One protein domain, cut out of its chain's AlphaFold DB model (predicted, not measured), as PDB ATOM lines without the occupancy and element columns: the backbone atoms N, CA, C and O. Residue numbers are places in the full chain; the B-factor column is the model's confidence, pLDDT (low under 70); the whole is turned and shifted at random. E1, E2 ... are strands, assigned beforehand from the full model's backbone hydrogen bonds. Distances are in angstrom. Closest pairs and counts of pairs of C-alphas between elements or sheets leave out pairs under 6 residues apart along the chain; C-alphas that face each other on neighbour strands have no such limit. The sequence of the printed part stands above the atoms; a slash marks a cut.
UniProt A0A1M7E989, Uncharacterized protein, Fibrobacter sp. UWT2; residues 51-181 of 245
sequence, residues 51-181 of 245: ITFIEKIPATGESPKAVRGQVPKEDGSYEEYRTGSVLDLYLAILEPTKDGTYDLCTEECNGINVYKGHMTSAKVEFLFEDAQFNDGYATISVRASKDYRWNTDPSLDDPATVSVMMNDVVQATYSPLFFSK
ATOM      1  N   ILE A  51      94.407  27.442  46.598       95.19
ATOM      2  CA  ILE A  51      95.426  26.623  47.249       95.19
ATOM      3  C   ILE A  51      95.535  27.047  48.708       95.19
ATOM      4  O   ILE A  51      95.374  28.220  49.035       95.19
ATOM      5  N   THR A  52      95.801  26.095  49.594       95.94
ATOM      6  CA  THR A  52      95.998  26.359  51.022       95.94
ATOM      7  C   THR A  52      97.077  25.452  51.582       95.94
ATOM      8  O   THR A  52      97.256  24.330  51.109       95.94
ATOM      9  N   PHE A  53      97.793  25.917  52.602       97.38
ATOM     10  CA  PHE A  53      98.712  25.057  53.337       97.38
ATOM     11  C   PHE A  53      97.942  24.114  54.259       97.38
ATOM     12  O   PHE A  53      96.899  24.478  54.807       97.38
ATOM     13  N   ILE A  54      98.476  22.909  54.445       95.50
ATOM     14  CA  ILE A  54      97.924  21.883  55.335       95.50
ATOM     15  C   ILE A  54      99.022  21.321  56.243       95.50
ATOM     16  O   ILE A  54     100.200  21.358  55.890       95.50
ATOM     17  N   GLU A  55      98.653  20.805  57.418       89.56
ATOM     18  CA  GLU A  55      99.629  20.256  58.383       89.56
ATOM     19  C   GLU A  55     100.429  19.083  57.808       89.56
ATOM     20  O   GLU A  55     101.637  18.975  58.010       89.56
ATOM     21  N   LYS A  56      99.734  18.196  57.098       89.62
ATOM     22  CA  LYS A  56     100.272  17.014  56.426       89.62
ATOM     23  C   LYS A  56      99.290  16.563  55.353       89.62
ATOM     24  O   LYS A  56      98.098  16.856  55.451       89.62
ATOM     25  N   ILE A  57      99.776  15.798  54.381       89.12
ATOM     26  CA  ILE A  57      98.895  15.050  53.478       89.12
ATOM     27  C   ILE A  57      98.165  13.984  54.315       89.12
ATOM     28  O   ILE A  57      98.835  13.203  55.003       89.12
ATOM     29  N   PRO A  58      96.821  13.981  54.334       84.81
ATOM     30  CA  PRO A  58      96.046  13.048  55.142       84.81
ATOM     31  C   PRO A  58      96.176  11.611  54.627       84.81
ATOM     32  O   PRO A  58      96.433  11.370  53.447       84.81
ATOM     33  N   ALA A  59      95.971  10.641  55.520       81.12
ATOM     34  CA  ALA A  59      95.759   9.262  55.095       81.12
ATOM     35  C   ALA A  59      94.399   9.131  54.386       81.12
ATOM     36  O   ALA A  59      93.508   9.963  54.559       81.12
ATOM     37  N   THR A  60      94.218   8.070  53.598       78.12
ATOM     38  CA  THR A  60      92.954   7.813  52.900       78.12
ATOM     39  C   THR A  60      91.772   7.818  53.876       78.12
ATOM     40  O   THR A  60      91.748   7.039  54.826       78.12
ATOM     41  N   GLY A  61      90.785   8.681  53.622       72.44
ATOM     42  CA  GLY A  61      89.586   8.827  54.456       72.44
ATOM     43  C   GLY A  61      89.693   9.871  55.574       72.44
ATOM     44  O   GLY A  61      88.697  10.118  56.250       72.44
ATOM     45  N   GLU A  62      90.852  10.508  55.764       80.31
ATOM     46  CA  GLU A  62      91.003  11.660  56.657       80.31
ATOM     47  C   GLU A  62      90.832  12.982  55.893       80.31
ATOM     48  O   GLU A  62      91.174  13.097  54.715       80.31
ATOM     49  N   SER A  63      90.331  14.008  56.581       78.94
ATOM     50  CA  SER A  63      90.237  15.361  56.027       78.94
ATOM     51  C   SER A  63      91.529  16.144  56.282       78.94
ATOM     52  O   SER A  63      92.060  16.099  57.398       78.94
ATOM     53  N   PRO A  64      92.032  16.906  55.297       87.62
ATOM     54  CA  PRO A  64      93.194  17.755  55.502       87.62
ATOM     55  C   PRO A  64      92.864  18.896  56.468       87.62
ATOM     56  O   PRO A  64      91.791  19.498  56.412       87.62
ATOM     57  N   LYS A  65      93.818  19.241  57.337       89.44
ATOM     58  CA  LYS A  65      93.698  20.387  58.240       89.44
ATOM     59  C   LYS A  65      94.467  21.575  57.681       89.44
ATOM     60  O   LYS A  65      95.694  21.540  57.612       89.44
ATOM     61  N   ALA A  66      93.731  22.616  57.297       92.31
ATOM     62  CA  ALA A  66      94.308  23.853  56.790       92.31
ATOM     63  C   ALA A  66      95.095  24.599  57.879       92.31
ATOM     64  O   ALA A  66      94.659  24.697  59.028       92.31
ATOM     65  N   VAL A  67      96.232  25.171  57.492       94.25
ATOM     66  CA  VAL A  67      97.096  25.996  58.342       94.25
ATOM     67  C   VAL A  67      97.540  27.245  57.605       94.25
ATOM     68  O   VAL A  67      97.569  27.290  56.379       94.25
ATOM     69  N   ARG A  68      97.888  28.281  58.367       93.44
ATOM     70  CA  ARG A  68      98.363  29.564  57.826       93.44
ATOM     71  C   ARG A  68      99.783  29.913  58.249       93.44
ATOM     72  O   ARG A  68     100.312  30.902  57.772       93.44
ATOM     73  N   GLY A  69     100.387  29.112  59.117       93.56
ATOM     74  CA  GLY A  69     101.657  29.382  59.771       93.56
ATOM     75  C   GLY A  69     101.863  28.414  60.927       93.56
ATOM     76  O   GLY A  69     101.027  27.533  61.164       93.56
ATOM     77  N   GLN A  70     102.954  28.594  61.660       93.19
ATOM     78  CA  GLN A  70     103.167  27.895  62.917       93.19
ATOM     79  C   GLN A  70     102.162  28.371  63.970       93.19
ATOM     80  O   GLN A  70     101.735  29.527  63.983       93.19
ATOM     81  N   VAL A  71     101.797  27.461  64.867       90.94
ATOM     82  CA  VAL A  71     100.974  27.749  66.043       90.94
ATOM     83  C   VAL A  71     101.912  27.833  67.248       90.94
ATOM     84  O   VAL A  71     102.806  26.988  67.352       90.94
ATOM     85  N   PRO A  72     101.756  28.831  68.136       90.81
ATOM     86  CA  PRO A  72     102.566  28.904  69.341       90.81
ATOM     87  C   PRO A  72     102.307  27.688  70.235       90.81
ATOM     88  O   PRO A  72     101.208  27.129  70.271       90.81
ATOM     89  N   LYS A  73     103.334  27.291  70.976       89.94
ATOM     90  CA  LYS A  73     103.257  26.296  72.043       89.94
ATOM     91  C   LYS A  73     102.471  26.863  73.228       89.94
ATOM     92  O   LYS A  73     102.145  28.049  73.273       89.94
ATOM     93  N   GLU A  74     102.198  26.019  74.220       92.00
ATOM     94  CA  GLU A  74     101.467  26.423  75.432       92.00
ATOM     95  C   GLU A  74     102.141  27.574  76.198       92.00
ATOM     96  O   GLU A  74     101.455  28.380  76.820       92.00
ATOM     97  N   ASP A  75     103.471  27.684  76.120       89.94
ATOM     98  CA  ASP A  75     104.253  28.761  76.738       89.94
ATOM     99  C   ASP A  75     104.331  30.044  75.884       89.94
ATOM    100  O   ASP A  75     105.006  31.000  76.263       89.94
ATOM    101  N   GLY A  76     103.650  30.076  74.733       89.25
ATOM    102  CA  GLY A  76     103.659  31.191  73.787       89.25
ATOM    103  C   GLY A  76     104.875  31.229  72.858       89.25
ATOM    104  O   GLY A  76     104.904  32.056  71.947       89.25
ATOM    105  N   SER A  77     105.858  30.342  73.046       90.44
ATOM    106  CA  SER A  77     107.010  30.234  72.151       90.44
ATOM    107  C   SER A  77     106.664  29.496  70.864       90.44
ATOM    108  O   SER A  77     105.681  28.759  70.782       90.44
ATOM    109  N   TYR A  78     107.503  29.651  69.845       92.62
ATOM    110  CA  TYR A  78     107.367  28.918  68.591       92.62
ATOM    111  C   TYR A  78     108.420  27.814  68.470       92.62
ATOM    112  O   TYR A  78     109.414  27.757  69.198       92.62
ATOM    113  N   GLU A  79     108.176  26.866  67.571       92.19
ATOM    114  CA  GLU A  79     109.232  25.965  67.120       92.19
ATOM    115  C   GLU A  79     110.129  26.700  66.125       92.19
ATOM    116  O   GLU A  79     109.650  27.213  65.119       92.19
ATOM    117  N   GLU A  80     111.431  26.742  66.389       93.62
ATOM    118  CA  GLU A  80     112.395  27.287  65.439       93.62
ATOM    119  C   GLU A  80     113.146  26.142  64.761       93.62
ATOM    120  O   GLU A  80     113.788  25.330  65.432       93.62
ATOM    121  N   TYR A  81     113.099  26.088  63.432       94.62
ATOM    122  CA  TYR A  81     113.859  25.108  62.659       94.62
ATOM    123  C   TYR A  81     115.307  25.543  62.498       94.62
ATOM    124  O   TYR A  81     115.630  26.729  62.480       94.62
ATOM    125  N   ARG A  82     116.219  24.590  62.332       94.38
ATOM    126  CA  ARG A  82     117.624  24.918  62.141       94.38
ATOM    127  C   ARG A  82     117.826  25.690  60.841       94.38
ATOM    128  O   ARG A  82     117.440  25.209  59.773       94.38
ATOM    129  N   THR A  83     118.490  26.838  60.893       94.00
ATOM    130  CA  THR A  83     118.902  27.569  59.686       94.00
ATOM    131  C   THR A  83     119.740  26.661  58.783       94.00
ATOM    132  O   THR A  83     120.691  26.022  59.228       94.00
ATOM    133  N   GLY A  84     119.386  26.595  57.500       89.06
ATOM    134  CA  GLY A  84     119.999  25.695  56.523       89.06
ATOM    135  C   GLY A  84     119.391  24.288  56.464       89.06
ATOM    136  O   GLY A  84     119.686  23.566  55.510       89.06
ATOM    137  N   SER A  85     118.525  23.905  57.407       88.25
ATOM    138  CA  SER A  85     117.773  22.647  57.315       88.25
ATOM    139  C   SER A  85     116.643  22.737  56.285       88.25
ATOM    140  O   SER A  85     116.175  23.825  55.936       88.25
ATOM    141  N   VAL A  86     116.245  21.578  55.756       90.06
ATOM    142  CA  VAL A  86     115.160  21.466  54.779       90.06
ATOM    143  C   VAL A  86     113.859  21.164  55.507       90.06
ATOM    144  O   VAL A  86     113.798  20.251  56.328       90.06
ATOM    145  N   LEU A  87     112.809  21.904  55.170       90.31
ATOM    146  CA  LEU A  87     111.460  21.687  55.672       90.31
ATOM    147  C   LEU A  87     110.535  21.334  54.512       90.31
ATOM    148  O   LEU A  87     110.519  22.042  53.507       90.31
ATOM    149  N   ASP A  88     109.755  20.266  54.668       92.50
ATOM    150  CA  ASP A  88     108.621  20.019  53.785       92.50
ATOM    151  C   ASP A  88     107.390  20.751  54.311       92.50
ATOM    152  O   ASP A  88     107.060  20.660  55.493       92.50
ATOM    153  N   LEU A  89     106.700  21.443  53.415       95.00
ATOM    154  CA  LEU A  89     105.378  22.006  53.645       95.00
ATOM    155  C   LEU A  89     104.408  21.383  52.647       95.00
ATOM    156  O   LEU A  89     104.788  21.015  51.533       95.00
ATOM    157  N   TYR A  90     103.148  21.285  53.046       95.12
ATOM    158  CA  TYR A  90     102.126  20.591  52.276       95.12
ATOM    159  C   TYR A  90     101.035  21.563  51.857       95.12
ATOM    160  O   TYR A  90     100.685  22.485  52.595       95.12
ATOM    161  N   LEU A  91     100.496  21.339  50.668       96.62
ATOM    162  CA  LEU A  91      99.445  22.140  50.066       96.62
ATOM    163  C   LEU A  91      98.276  21.240  49.685       96.62
ATOM    164  O   LEU A  91      98.487  20.107  49.254       96.62
ATOM    165  N   ALA A  92      97.069  21.786  49.779       95.69
ATOM    166  CA  ALA A  92      95.876  21.259  49.132       95.69
ATOM    167  C   ALA A  92      95.389  22.250  48.069       95.69
ATOM    168  O   ALA A  92      95.498  23.464  48.269       95.69
ATOM    169  N   ILE A  93      94.849  21.730  46.968       95.00
ATOM    170  CA  ILE A  93      94.117  22.505  45.964       95.00
ATOM    171  C   ILE A  93      92.625  22.218  46.091       95.00
ATOM    172  O   ILE A  93      92.203  21.074  46.238       95.00
ATOM    173  N   LEU A  94      91.833  23.280  46.086       92.12
ATOM    174  CA  LEU A  94      90.414  23.258  46.377       92.12
ATOM    175  C   LEU A  94      89.635  23.847  45.208       92.12
ATOM    176  O   LEU A  94      90.005  24.903  44.689       92.12
ATOM    177  N   GLU A  95      88.543  23.202  44.828       90.50
ATOM    178  CA  GLU A  95      87.578  23.759  43.891       90.50
ATOM    179  C   GLU A  95      86.403  24.394  44.649       90.50
ATOM    180  O   GLU A  95      85.928  23.837  45.640       90.50
ATOM    181  N   PRO A  96      85.941  25.585  44.237       87.12
ATOM    182  CA  PRO A  96      84.752  26.187  44.813       87.12
ATOM    183  C   PRO A  96      83.498  25.460  44.323       87.12
ATOM    184  O   PRO A  96      83.301  25.241  43.127       87.12
ATOM    185  N   THR A  97      82.596  25.170  45.247       82.69
ATOM    186  CA  THR A  97      81.293  24.585  44.946       82.69
ATOM    187  C   THR A  97      80.254  25.674  44.647       82.69
ATOM    188  O   THR A  97      80.449  26.867  44.909       82.69
ATOM    189  N   LYS A  98      79.091  25.285  44.102       75.44
ATOM    190  CA  LYS A  98      78.006  26.235  43.775       75.44
ATOM    191  C   LYS A  98      77.388  26.911  45.005       75.44
ATOM    192  O   LYS A  98      76.831  27.997  44.877       75.44
ATOM    193  N   ASP A  99      77.464  26.277  46.170       79.19
ATOM    194  CA  ASP A  99      77.011  26.807  47.459       79.19
ATOM    195  C   ASP A  99      78.071  27.678  48.160       79.19
ATOM    196  O   ASP A  99      77.806  28.224  49.230       79.19
ATOM    197  N   GLY A 100      79.243  27.869  47.541       72.94
ATOM    198  CA  GLY A 100      80.322  28.711  48.065       72.94
ATOM    199  C   GLY A 100      81.206  28.021  49.107       72.94
ATOM    200  O   GLY A 100      82.017  28.694  49.747       72.94
ATOM    201  N   THR A 101      81.051  26.708  49.279       84.56
ATOM    202  CA  THR A 101      81.992  25.862  50.014       84.56
ATOM    203  C   THR A 101      83.141  25.435  49.090       84.56
ATOM    204  O   THR A 101      83.270  25.930  47.966       84.56
ATOM    205  N   TYR A 102      84.055  24.612  49.602       86.19
ATOM    206  CA  TYR A 102      85.243  24.183  48.876       86.19
ATOM    207  C   TYR A 102      85.441  22.687  49.054       86.19
ATOM    208  O   TYR A 102      85.505  22.216  50.191       86.19
ATOM    209  N   ASP A 103      85.611  21.996  47.935       87.88
ATOM    210  CA  ASP A 103      85.940  20.579  47.890       87.88
ATOM    211  C   ASP A 103      87.387  20.387  47.436       87.88
ATOM    212  O   ASP A 103      87.996  21.261  46.815       87.88
ATOM    213  N   LEU A 104      87.975  19.246  47.791       90.94
ATOM    214  CA  LEU A 104      89.314  18.897  47.335       90.94
ATOM    215  C   LEU A 104      89.282  18.665  45.823       90.94
ATOM    216  O   LEU A 104      88.583  17.770  45.356       90.94
ATOM    217  N   CYS A 105      90.081  19.421  45.074       89.94
ATOM    218  CA  CYS A 105      90.154  19.270  43.627       89.94
ATOM    219  C   CYS A 105      91.150  18.161  43.276       89.94
ATOM    220  O   CYS A 105      92.364  18.361  43.354       89.94
ATOM    221  N   THR A 106      90.654  16.981  42.917       86.81
ATOM    222  CA  THR A 106      91.495  15.814  42.628       86.81
ATOM    223  C   THR A 106      91.743  15.678  41.128       86.81
ATOM    224  O   THR A 106      92.804  16.077  40.649       86.81
ATOM    225  N   GLU A 107      90.788  15.141  40.371       82.38
ATOM    226  CA  GLU A 107      90.969  14.774  38.962       82.38
ATOM    227  C   GLU A 107      91.288  15.985  38.073       82.38
ATOM    228  O   GLU A 107      92.250  15.943  37.302       82.38
ATOM    229  N   GLU A 108      90.544  17.079  38.223       83.19
ATOM    230  CA  GLU A 108      90.634  18.286  37.396       83.19
ATOM    231  C   GLU A 108      91.908  19.097  37.655       83.19
ATOM    232  O   GLU A 108      92.407  19.780  36.758       83.19
ATOM    233  N   CYS A 109      92.454  19.012  38.872       86.06
ATOM    234  CA  CYS A 109      93.628  19.778  39.286       86.06
ATOM    235  C   CYS A 109      94.937  18.974  39.270       86.06
ATOM    236  O   CYS A 109      96.005  19.509  39.591       86.06
ATOM    237  N   ASN A 110      94.889  17.699  38.883       86.44
ATOM    238  CA  ASN A 110      96.070  16.851  38.817       86.44
ATOM    239  C   ASN A 110      97.092  17.345  37.785       86.44
ATOM    240  O   ASN A 110      96.782  17.636  36.632       86.44
ATOM    241  N   GLY A 111      98.359  17.393  38.200       83.38
ATOM    242  CA  GLY A 111      99.481  17.813  37.362       83.38
ATOM    243  C   GLY A 111      99.644  19.328  37.224       83.38
ATOM    244  O   GLY A 111     100.531  19.763  36.479       83.38
ATOM    245  N   ILE A 112      98.835  20.124  37.931       86.00
ATOM    246  CA  ILE A 112      99.025  21.571  38.034       86.00
ATOM    247  C   ILE A 112     100.275  21.861  38.869       86.00
ATOM    248  O   ILE A 112     100.404  21.390  39.999       86.00
ATOM    249  N   ASN A 113     101.183  22.663  38.315       90.06
ATOM    250  CA  ASN A 113     102.424  23.060  38.975       90.06
ATOM    251  C   ASN A 113     102.198  24.162  40.015       90.06
ATOM    252  O   ASN A 113     101.342  25.032  39.847       90.06
ATOM    253  N   VAL A 114     103.054  24.175  41.032       90.50
ATOM    254  CA  VAL A 114     103.205  25.293  41.958       90.50
ATOM    255  C   VAL A 114     104.562  25.961  41.783       90.50
ATOM    256  O   VAL A 114     105.562  25.332  41.444       90.50
ATOM    257  N   TYR A 115     104.596  27.256  42.057       90.06
ATOM    258  CA  TYR A 115     105.750  28.121  41.891       90.06
ATOM    259  C   TYR A 115     106.008  28.910  43.170       90.06
ATOM    260  O   TYR A 115     105.117  29.132  43.995       90.06
ATOM    261  N   LYS A 116     107.249  29.372  43.325       91.19
ATOM    262  CA  LYS A 116     107.609  30.295  44.400       91.19
ATOM    263  C   LYS A 116     106.836  31.603  44.247       91.19
ATOM    264  O   LYS A 116     106.948  32.279  43.228       91.19
ATOM    265  N   GLY A 117     106.110  31.976  45.292       92.06
ATOM    266  CA  GLY A 117     105.375  33.227  45.360       92.06
ATOM    267  C   GLY A 117     106.262  34.428  45.660       92.06
ATOM    268  O   GLY A 117     107.247  34.329  46.400       92.06
ATOM    269  N   HIS A 118     105.885  35.576  45.102       90.44
ATOM    270  CA  HIS A 118     106.626  36.835  45.220       90.44
ATOM    271  C   HIS A 118     106.690  37.371  46.662       90.44
ATOM    272  O   HIS A 118     107.650  38.051  47.012       90.44
ATOM    273  N   MET A 119     105.726  37.003  47.515       94.69
ATOM    274  CA  MET A 119     105.685  37.368  48.940       94.69
ATOM    275  C   MET A 119     106.609  36.517  49.828       94.69
ATOM    276  O   MET A 119     106.615  36.671  51.047       94.69
ATOM    277  N   THR A 120     107.376  35.590  49.250       96.81
ATOM    278  CA  THR A 120     108.318  34.763  50.013       96.81
ATOM    279  C   THR A 120     109.461  35.615  50.558       96.81
ATOM    280  O   THR A 120     110.118  36.327  49.795       96.81
ATOM    281  N   SER A 121     109.758  35.492  51.853       97.88
ATOM    282  CA  SER A 121     110.828  36.261  52.491       97.88
ATOM    283  C   SER A 121     112.193  36.015  51.831       97.88
ATOM    284  O   SER A 121     112.499  34.933  51.317       97.88
ATOM    285  N   ALA A 122     113.054  37.035  51.847       94.75
ATOM    286  CA  ALA A 122     114.392  36.961  51.260       94.75
ATOM    287  C   ALA A 122     115.201  35.781  51.834       94.75
ATOM    288  O   ALA A 122     115.062  35.437  52.993       94.75
ATOM    289  N   LYS A 123     116.091  35.136  51.073       95.56
ATOM    290  CA  LYS A 123     116.896  33.998  51.588       95.56
ATOM    291  C   LYS A 123     116.092  32.762  52.040       95.56
ATOM    292  O   LYS A 123     116.693  31.829  52.564       95.56
ATOM    293  N   VAL A 124     114.780  32.716  51.799       95.50
ATOM    294  CA  VAL A 124     114.016  31.463  51.769       95.50
ATOM    295  C   VAL A 124     114.057  30.915  50.343       95.50
ATOM    296  O   VAL A 124     113.590  31.537  49.377       95.50
ATOM    297  N   GLU A 125     114.682  29.754  50.209       91.75
ATOM    298  CA  GLU A 125     114.901  29.033  48.961       91.75
ATOM    299  C   GLU A 125     113.908  27.884  48.846       91.75
ATOM    300  O   GLU A 125     113.619  27.196  49.824       91.75
ATOM    301  N   PHE A 126     113.395  27.685  47.637       91.25
ATOM    302  CA  PHE A 126     112.547  26.555  47.290       91.25
ATOM    303  C   PHE A 126     113.457  25.504  46.658       91.25
ATOM    304  O   PHE A 126     114.219  25.817  45.746       91.25
ATOM    305  N   LEU A 127     113.423  24.281  47.179       85.94
ATOM    306  CA  LEU A 127     114.308  23.182  46.779       85.94
ATOM    307  C   LEU A 127     113.608  22.188  45.843       85.94
ATOM    308  O   LEU A 127     113.962  21.012  45.800       85.94
ATOM    309  N   PHE A 128     112.600  22.661  45.116       74.44
ATOM    310  CA  PHE A 128     111.864  21.892  44.126       74.44
ATOM    311  C   PHE A 128     111.868  22.639  42.791       74.44
ATOM    312  O   PHE A 128     111.765  23.863  42.765       74.44
ATOM    313  N   GLU A 129     111.980  21.896  41.690       60.66
ATOM    314  CA  GLU A 129     111.850  22.463  40.340       60.66
ATOM    315  C   GLU A 129     110.432  22.285  39.778       60.66
ATOM    316  O   GLU A 129     109.939  23.185  39.109       60.66
ATOM    317  N   ASP A 130     109.755  21.176  40.103       67.38
ATOM    318  CA  ASP A 130     108.484  20.765  39.484       67.38
ATOM    319  C   ASP A 130     107.483  20.220  40.533       67.38
ATOM    320  O   ASP A 130     106.959  19.112  40.398       67.38
ATOM    321  N   ALA A 131     107.245  20.943  41.635       84.19
ATOM    322  CA  ALA A 131     106.186  20.533  42.561       84.19
ATOM    323  C   ALA A 131     104.826  20.704  41.871       84.19
ATOM    324  O   ALA A 131     104.529  21.764  41.320       84.19
ATOM    325  N   GLN A 132     104.011  19.654  41.900       92.06
ATOM    326  CA  GLN A 132     102.703  19.617  41.256       92.06
ATOM    327  C   GLN A 132     101.674  18.969  42.180       92.06
ATOM    328  O   GLN A 132     102.029  18.131  43.014       92.06
ATOM    329  N   PHE A 133     100.407  19.331  42.002       91.00
ATOM    330  CA  PHE A 133      99.303  18.669  42.680       91.00
ATOM    331  C   PHE A 133      99.100  17.256  42.126       91.00
ATOM    332  O   PHE A 133      99.052  17.051  40.913       91.00
ATOM    333  N   ASN A 134      99.004  16.281  43.025       88.06
ATOM    334  CA  ASN A 134      98.614  14.908  42.743       88.06
ATOM    335  C   ASN A 134      97.582  14.498  43.796       88.06
ATOM    336  O   ASN A 134      97.842  14.613  44.993       88.06
ATOM    337  N   ASP A 135      96.425  14.041  43.335       87.06
ATOM    338  CA  ASP A 135      95.254  13.718  44.147       87.06
ATOM    339  C   ASP A 135      94.859  14.861  45.099       87.06
ATOM    340  O   ASP A 135      94.621  14.671  46.286       87.06
ATOM    341  N   GLY A 136      94.882  16.095  44.583       89.56
ATOM    342  CA  GLY A 136      94.559  17.298  45.351       89.56
ATOM    343  C   GLY A 136      95.659  17.810  46.286       89.56
ATOM    344  O   GLY A 136      95.462  18.843  46.926       89.56
ATOM    345  N   TYR A 137      96.832  17.168  46.337       94.38
ATOM    346  CA  TYR A 137      97.909  17.540  47.263       94.38
ATOM    347  C   TYR A 137      99.258  17.785  46.593       94.38
ATOM    348  O   TYR A 137      99.616  17.134  45.615       94.38
ATOM    349  N   ALA A 138     100.053  18.691  47.159       93.75
ATOM    350  CA  ALA A 138     101.441  18.909  46.757       93.75
ATOM    351  C   ALA A 138     102.353  19.037  47.981       93.75
ATOM    352  O   ALA A 138     101.956  19.571  49.017       93.75
ATOM    353  N   THR A 139     103.600  18.595  47.835       93.06
ATOM    354  CA  THR A 139     104.663  18.826  48.819       93.06
ATOM    355  C   THR A 139     105.683  19.774  48.220       93.06
ATOM    356  O   THR A 139     106.181  19.546  47.117       93.06
ATOM    357  N   ILE A 140     106.034  20.806  48.973       93.62
ATOM    358  CA  ILE A 140     107.138  21.699  48.656       93.62
ATOM    359  C   ILE A 140     108.235  21.549  49.699       93.62
ATOM    360  O   ILE A 140     107.948  21.342  50.872       93.62
ATOM    361  N   SER A 141     109.487  21.705  49.287       92.50
ATOM    362  CA  SER A 141     110.620  21.741  50.209       92.50
ATOM    363  C   SER A 141     111.227  23.137  50.224       92.50
ATOM    364  O   SER A 141     111.518  23.698  49.165       92.50
ATOM    365  N   VAL A 142     111.442  23.693  51.412       94.00
ATOM    366  CA  VAL A 142     112.036  25.018  51.606       94.00
ATOM    367  C   VAL A 142     113.245  24.957  52.527       94.00
ATOM    368  O   VAL A 142     113.386  24.044  53.340       94.00
ATOM    369  N   ARG A 143     114.122  25.950  52.407       94.12
ATOM    370  CA  ARG A 143     115.273  26.149  53.289       94.12
ATOM    371  C   ARG A 143     115.538  27.634  53.467       94.12
ATOM    372  O   ARG A 143     115.593  28.368  52.483       94.12
ATOM    373  N   ALA A 144     115.777  28.070  54.699       95.56
ATOM    374  CA  ALA A 144     116.264  29.417  54.969       95.56
ATOM    375  C   ALA A 144     117.796  29.432  55.066       95.56
ATOM    376  O   ALA A 144     118.382  28.618  55.779       95.56
ATOM    377  N   SER A 145     118.452  30.365  54.370       94.19
ATOM    378  CA  SER A 145     119.899  30.618  54.494       94.19
ATOM    379  C   SER A 145     120.242  31.763  55.458       94.19
ATOM    380  O   SER A 145     121.412  32.122  55.596       94.19
ATOM    381  N   LYS A 146     119.240  32.315  56.155       95.25
ATOM    382  CA  LYS A 146     119.401  33.216  57.305       95.25
ATOM    383  C   LYS A 146     118.472  32.808  58.450       95.25
ATOM    384  O   LYS A 146     117.506  32.082  58.223       95.25
ATOM    385  N   ASP A 147     118.750  33.343  59.631       96.75
ATOM    386  CA  ASP A 147     117.870  33.226  60.790       96.75
ATOM    387  C   ASP A 147     116.627  34.122  60.624       96.75
ATOM    388  O   ASP A 147     116.699  35.215  60.055       96.75
ATOM    389  N   TYR A 148     115.518  33.628  61.157       96.75
ATOM    390  CA  TYR A 148     114.203  34.243  61.283       96.75
ATOM    391  C   TYR A 148     113.709  33.937  62.695       96.75
ATOM    392  O   TYR A 148     113.195  32.850  62.943       96.75
ATOM    393  N   ARG A 149     113.987  34.819  63.654       94.38
ATOM    394  CA  ARG A 149     113.890  34.495  65.083       94.38
ATOM    395  C   ARG A 149     112.532  34.896  65.645       94.38
ATOM    396  O   ARG A 149     112.019  35.969  65.327       94.38
ATOM    397  N   TRP A 150     112.007  34.047  66.519       93.69
ATOM    398  CA  TRP A 150     110.932  34.424  67.429       93.69
ATOM    399  C   TRP A 150     111.512  35.180  68.631       93.69
ATOM    400  O   TRP A 150     112.636  34.909  69.064       93.69
ATOM    401  N   ASN A 151     110.750  36.125  69.172       92.56
ATOM    402  CA  ASN A 151     111.108  36.908  70.337       92.56
ATOM    403  C   ASN A 151     109.953  36.955  71.349       92.56
ATOM    404  O   ASN A 151     108.775  36.968  71.007       92.56
ATOM    405  N   THR A 152     110.292  37.031  72.637       87.00
ATOM    406  CA  THR A 152     109.306  37.251  73.704       87.00
ATOM    407  C   THR A 152     108.593  38.598  73.591       87.00
ATOM    408  O   THR A 152     107.487  38.737  74.105       87.00
ATOM    409  N   ASP A 153     109.226  39.590  72.953       88.31
ATOM    410  CA  ASP A 153     108.581  40.829  72.521       88.31
ATOM    411  C   ASP A 153     108.132  40.679  71.053       88.31
ATOM    412  O   ASP A 153     108.986  40.724  70.162       88.31
ATOM    413  N   PRO A 154     106.820  40.552  70.770       84.75
ATOM    414  CA  PRO A 154     106.316  40.331  69.412       84.75
ATOM    415  C   PRO A 154     106.646  41.459  68.426       84.75
ATOM    416  O   PRO A 154     106.583  41.264  67.216       84.75
ATOM    417  N   SER A 155     106.994  42.656  68.914       88.12
ATOM    418  CA  SER A 155     107.426  43.760  68.045       88.12
ATOM    419  C   SER A 155     108.817  43.539  67.440       88.12
ATOM    420  O   SER A 155     109.193  44.226  66.488       88.12
ATOM    421  N   LEU A 156     109.567  42.577  67.982       90.69
ATOM    422  CA  LEU A 156     110.906  42.191  67.551       90.69
ATOM    423  C   LEU A 156     110.926  40.852  66.798       90.69
ATOM    424  O   LEU A 156     112.012  40.378  66.458       90.69
ATOM    425  N   ASP A 157     109.764  40.242  66.547       90.94
ATOM    426  CA  ASP A 157     109.664  39.023  65.747       90.94
ATOM    427  C   ASP A 157     110.139  39.285  64.305       90.94
ATOM    428  O   ASP A 157     109.696  40.226  63.644       90.94
ATOM    429  N   ASP A 158     111.003  38.408  63.785       94.62
ATOM    430  CA  ASP A 158     111.399  38.372  62.367       94.62
ATOM    431  C   ASP A 158     110.977  37.020  61.772       94.62
ATOM    432  O   ASP A 158     111.826  36.144  61.589       94.62
ATOM    433  N   PRO A 159     109.674  36.781  61.518       96.94
ATOM    434  CA  PRO A 159     109.213  35.529  60.939       96.94
ATOM    435  C   PRO A 159     109.510  35.464  59.437       96.94
ATOM    436  O   PRO A 159     109.382  36.437  58.687       96.94
ATOM    437  N   ALA A 160     109.824  34.266  58.957       97.81
ATOM    438  CA  ALA A 160     109.811  33.970  57.537       97.81
ATOM    439  C   ALA A 160     108.369  33.837  57.035       97.81
ATOM    440  O   ALA A 160     107.483  33.330  57.722       97.81
ATOM    441  N   THR A 161     108.159  34.234  55.785       98.38
ATOM    442  CA  THR A 161     106.950  33.962  55.014       98.38
ATOM    443  C   THR A 161     107.321  33.063  53.845       98.38
ATOM    444  O   THR A 161     108.238  33.369  53.079       98.38
ATOM    445  N   VAL A 162     106.596  31.960  53.687       97.69
ATOM    446  CA  VAL A 162     106.650  31.110  52.495       97.69
ATOM    447  C   VAL A 162     105.402  31.395  51.679       97.69
ATOM    448  O   VAL A 162     104.292  31.175  52.152       97.69
ATOM    449  N   SER A 163     105.565  31.886  50.454       97.19
ATOM    450  CA  SER A 163     104.447  32.110  49.542       97.19
ATOM    451  C   SER A 163     104.538  31.149  48.371       97.19
ATOM    452  O   SER A 163     105.613  30.939  47.812       97.19
ATOM    453  N   VAL A 164     103.409  30.561  48.001       95.69
ATOM    454  CA  VAL A 164     103.288  29.644  46.871       95.69
ATOM    455  C   VAL A 164     102.215  30.177  45.945       95.69
ATOM    456  O   VAL A 164     101.186  30.658  46.412       95.69
ATOM    457  N   MET A 165     102.461  30.088  44.646       93.06
ATOM    458  CA  MET A 165     101.531  30.510  43.607       93.06
ATOM    459  C   MET A 165     101.300  29.364  42.634       93.06
ATOM    460  O   MET A 165     102.227  28.631  42.305       93.06
ATOM    461  N   MET A 166     100.078  29.224  42.151       86.50
ATOM    462  CA  MET A 166      99.759  28.349  41.022       86.50
ATOM    463  C   MET A 166      99.882  29.117  39.694       86.50
ATOM    464  O   MET A 166     100.322  28.585  38.680       86.50
ATOM    465  N   ASN A 167      99.520  30.398  39.731       81.62
ATOM    466  CA  ASN A 167      99.650  31.407  38.682       81.62
ATOM    467  C   ASN A 167      99.597  32.796  39.349       81.62
ATOM    468  O   ASN A 167      99.614  32.876  40.578       81.62
ATOM    469  N   ASP A 168      99.509  33.881  38.579       80.12
ATOM    470  CA  ASP A 168      99.546  35.235  39.159       80.12
ATOM    471  C   ASP A 168      98.268  35.622  39.932       80.12
ATOM    472  O   ASP A 168      98.234  36.673  40.571       80.12
ATOM    473  N   VAL A 169      97.221  34.786  39.908       80.25
ATOM    474  CA  VAL A 169      95.945  35.026  40.608       80.25
ATOM    475  C   VAL A 169      95.840  34.195  41.886       80.25
ATOM    476  O   VAL A 169      95.385  34.685  42.919       80.25
ATOM    477  N   VAL A 170      96.243  32.924  41.830       89.31
ATOM    478  CA  VAL A 170      96.017  31.952  42.905       89.31
ATOM    479  C   VAL A 170      97.286  31.764  43.722       89.31
ATOM    480  O   VAL A 170      98.276  31.206  43.240       89.31
ATOM    481  N   GLN A 171      97.232  32.199  44.984       93.62
ATOM    482  CA  GLN A 171      98.357  32.172  45.915       93.62
ATOM    483  C   GLN A 171      97.955  31.746  47.331       93.62
ATOM    484  O   GLN A 171      96.841  32.011  47.780       93.62
ATOM    485  N   ALA A 172      98.905  31.166  48.062       96.25
ATOM    486  CA  ALA A 172      98.826  30.919  49.499       96.25
ATOM    487  C   ALA A 172     100.092  31.405  50.205       96.25
ATOM    488  O   ALA A 172     101.184  31.431  49.631       96.25
ATOM    489  N   THR A 173      99.949  31.759  51.478       97.69
ATOM    490  CA  THR A 173     101.051  32.200  52.336       97.69
ATOM    491  C   THR A 173     101.066  31.406  53.632       97.69
ATOM    492  O   THR A 173     100.020  31.220  54.252       97.69
ATOM    493  N   TYR A 174     102.257  30.997  54.053       98.00
ATOM    494  CA  TYR A 174     102.531  30.386  55.344       98.00
ATOM    495  C   TYR A 174     103.424  31.325  56.158       98.00
ATOM    496  O   TYR A 174     104.577  31.563  55.790       98.00
ATOM    497  N   SER A 175     102.871  31.889  57.229       96.56
ATOM    498  CA  SER A 175     103.536  32.781  58.175       96.56
ATOM    499  C   SER A 175     102.737  32.824  59.492       96.56
ATOM    500  O   SER A 175     101.507  32.903  59.448       96.56
ATOM    501  N   PRO A 176     103.387  32.767  60.665       96.81
ATOM    502  CA  PRO A 176     104.834  32.839  60.857       96.81
ATOM    503  C   PRO A 176     105.548  31.497  60.627       96.81
ATOM    504  O   PRO A 176     104.952  30.430  60.777       96.81
ATOM    505  N   LEU A 177     106.834  31.560  60.269       96.81
ATOM    506  CA  LEU A 177     107.757  30.424  60.239       96.81
ATOM    507  C   LEU A 177     109.136  30.867  60.741       96.81
ATOM    508  O   LEU A 177     109.719  31.790  60.177       96.81
ATOM    509  N   PHE A 178     109.681  30.205  61.757       96.56
ATOM    510  CA  PHE A 178     110.931  30.632  62.387       96.56
ATOM    511  C   PHE A 178     112.112  29.687  62.114       96.56
ATOM    512  O   PHE A 178     111.967  28.463  62.057       96.56
ATOM    513  N   PHE A 179     113.299  30.282  61.958       96.31
ATOM    514  CA  PHE A 179     114.580  29.616  61.744       96.31
ATOM    515  C   PHE A 179     115.683  30.183  62.647       96.31
ATOM    516  O   PHE A 179     115.867  31.393  62.762       96.31
ATOM    517  N   SER A 180     116.490  29.306  63.227       95.12
ATOM    518  CA  SER A 180     117.540  29.654  64.181       95.12
ATOM    519  C   SER A 180     118.730  28.715  64.028       95.12
ATOM    520  O   SER A 180     118.565  27.546  63.697       95.12
ATOM    521  N   LYS A 181     119.956  29.175  64.299       92.94
ATOM    522  CA  LYS A 181     121.143  28.292  64.300       92.94
ATOM    523  C   LYS A 181     121.020  27.114  65.271       92.94
ATOM    524  O   LYS A 181     121.524  26.032  64.980       92.94
TER     525      LYS A 181
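AT A GLANCE: This is residues 51 to 181 of the 245 residues of an uncharacterized protein of Fibrobacter sp. UWT2 (UniProt A0A1M7E989). With little regular structure, the domain is an imperfect sandwich: a strongly twisted sheet built on E3 and E6, with E1, E4 and E5, partly faces a smaller sheet, E2, E8, E7. The 131 printed residues include eight named strands, E1 to E8, holding 47 residues: all strand. The first sheet is branched and antiparallel, the second mixed. The whole is compact, radius of gyration of the C-alphas 15.4 A, spanning 44 by 33 by 27 A.

IN THESE COORDINATES: E3, residues 87 to 96, measures 29.2 A; E6 is 137 to 144; E1, 51 to 54, begins at C-alpha (95.426, 26.623, 47.249); E4 is 102 to 104, E5 124 to 126, E2 80 to 82, E7 160 to 165; E8, 171 to 180, ends at C-alpha (117.540, 29.654, 64.181).

HOW THE PARTS SIT: E6 is antiparallel to E3, N 89 and O 140 being 2.8 A apart. In parallel E2 and E8, N 81 and O 178 are 3.0 A apart. E1 and E8 have closest C-alphas Thr 52 and Ala 172, 5.6 A.

THE WHOLE: The printed part has no cut. Links E1 to E2, E4 to E5 and E6 to E7 are long. Residues 129 to 130 have pLDDT under 70.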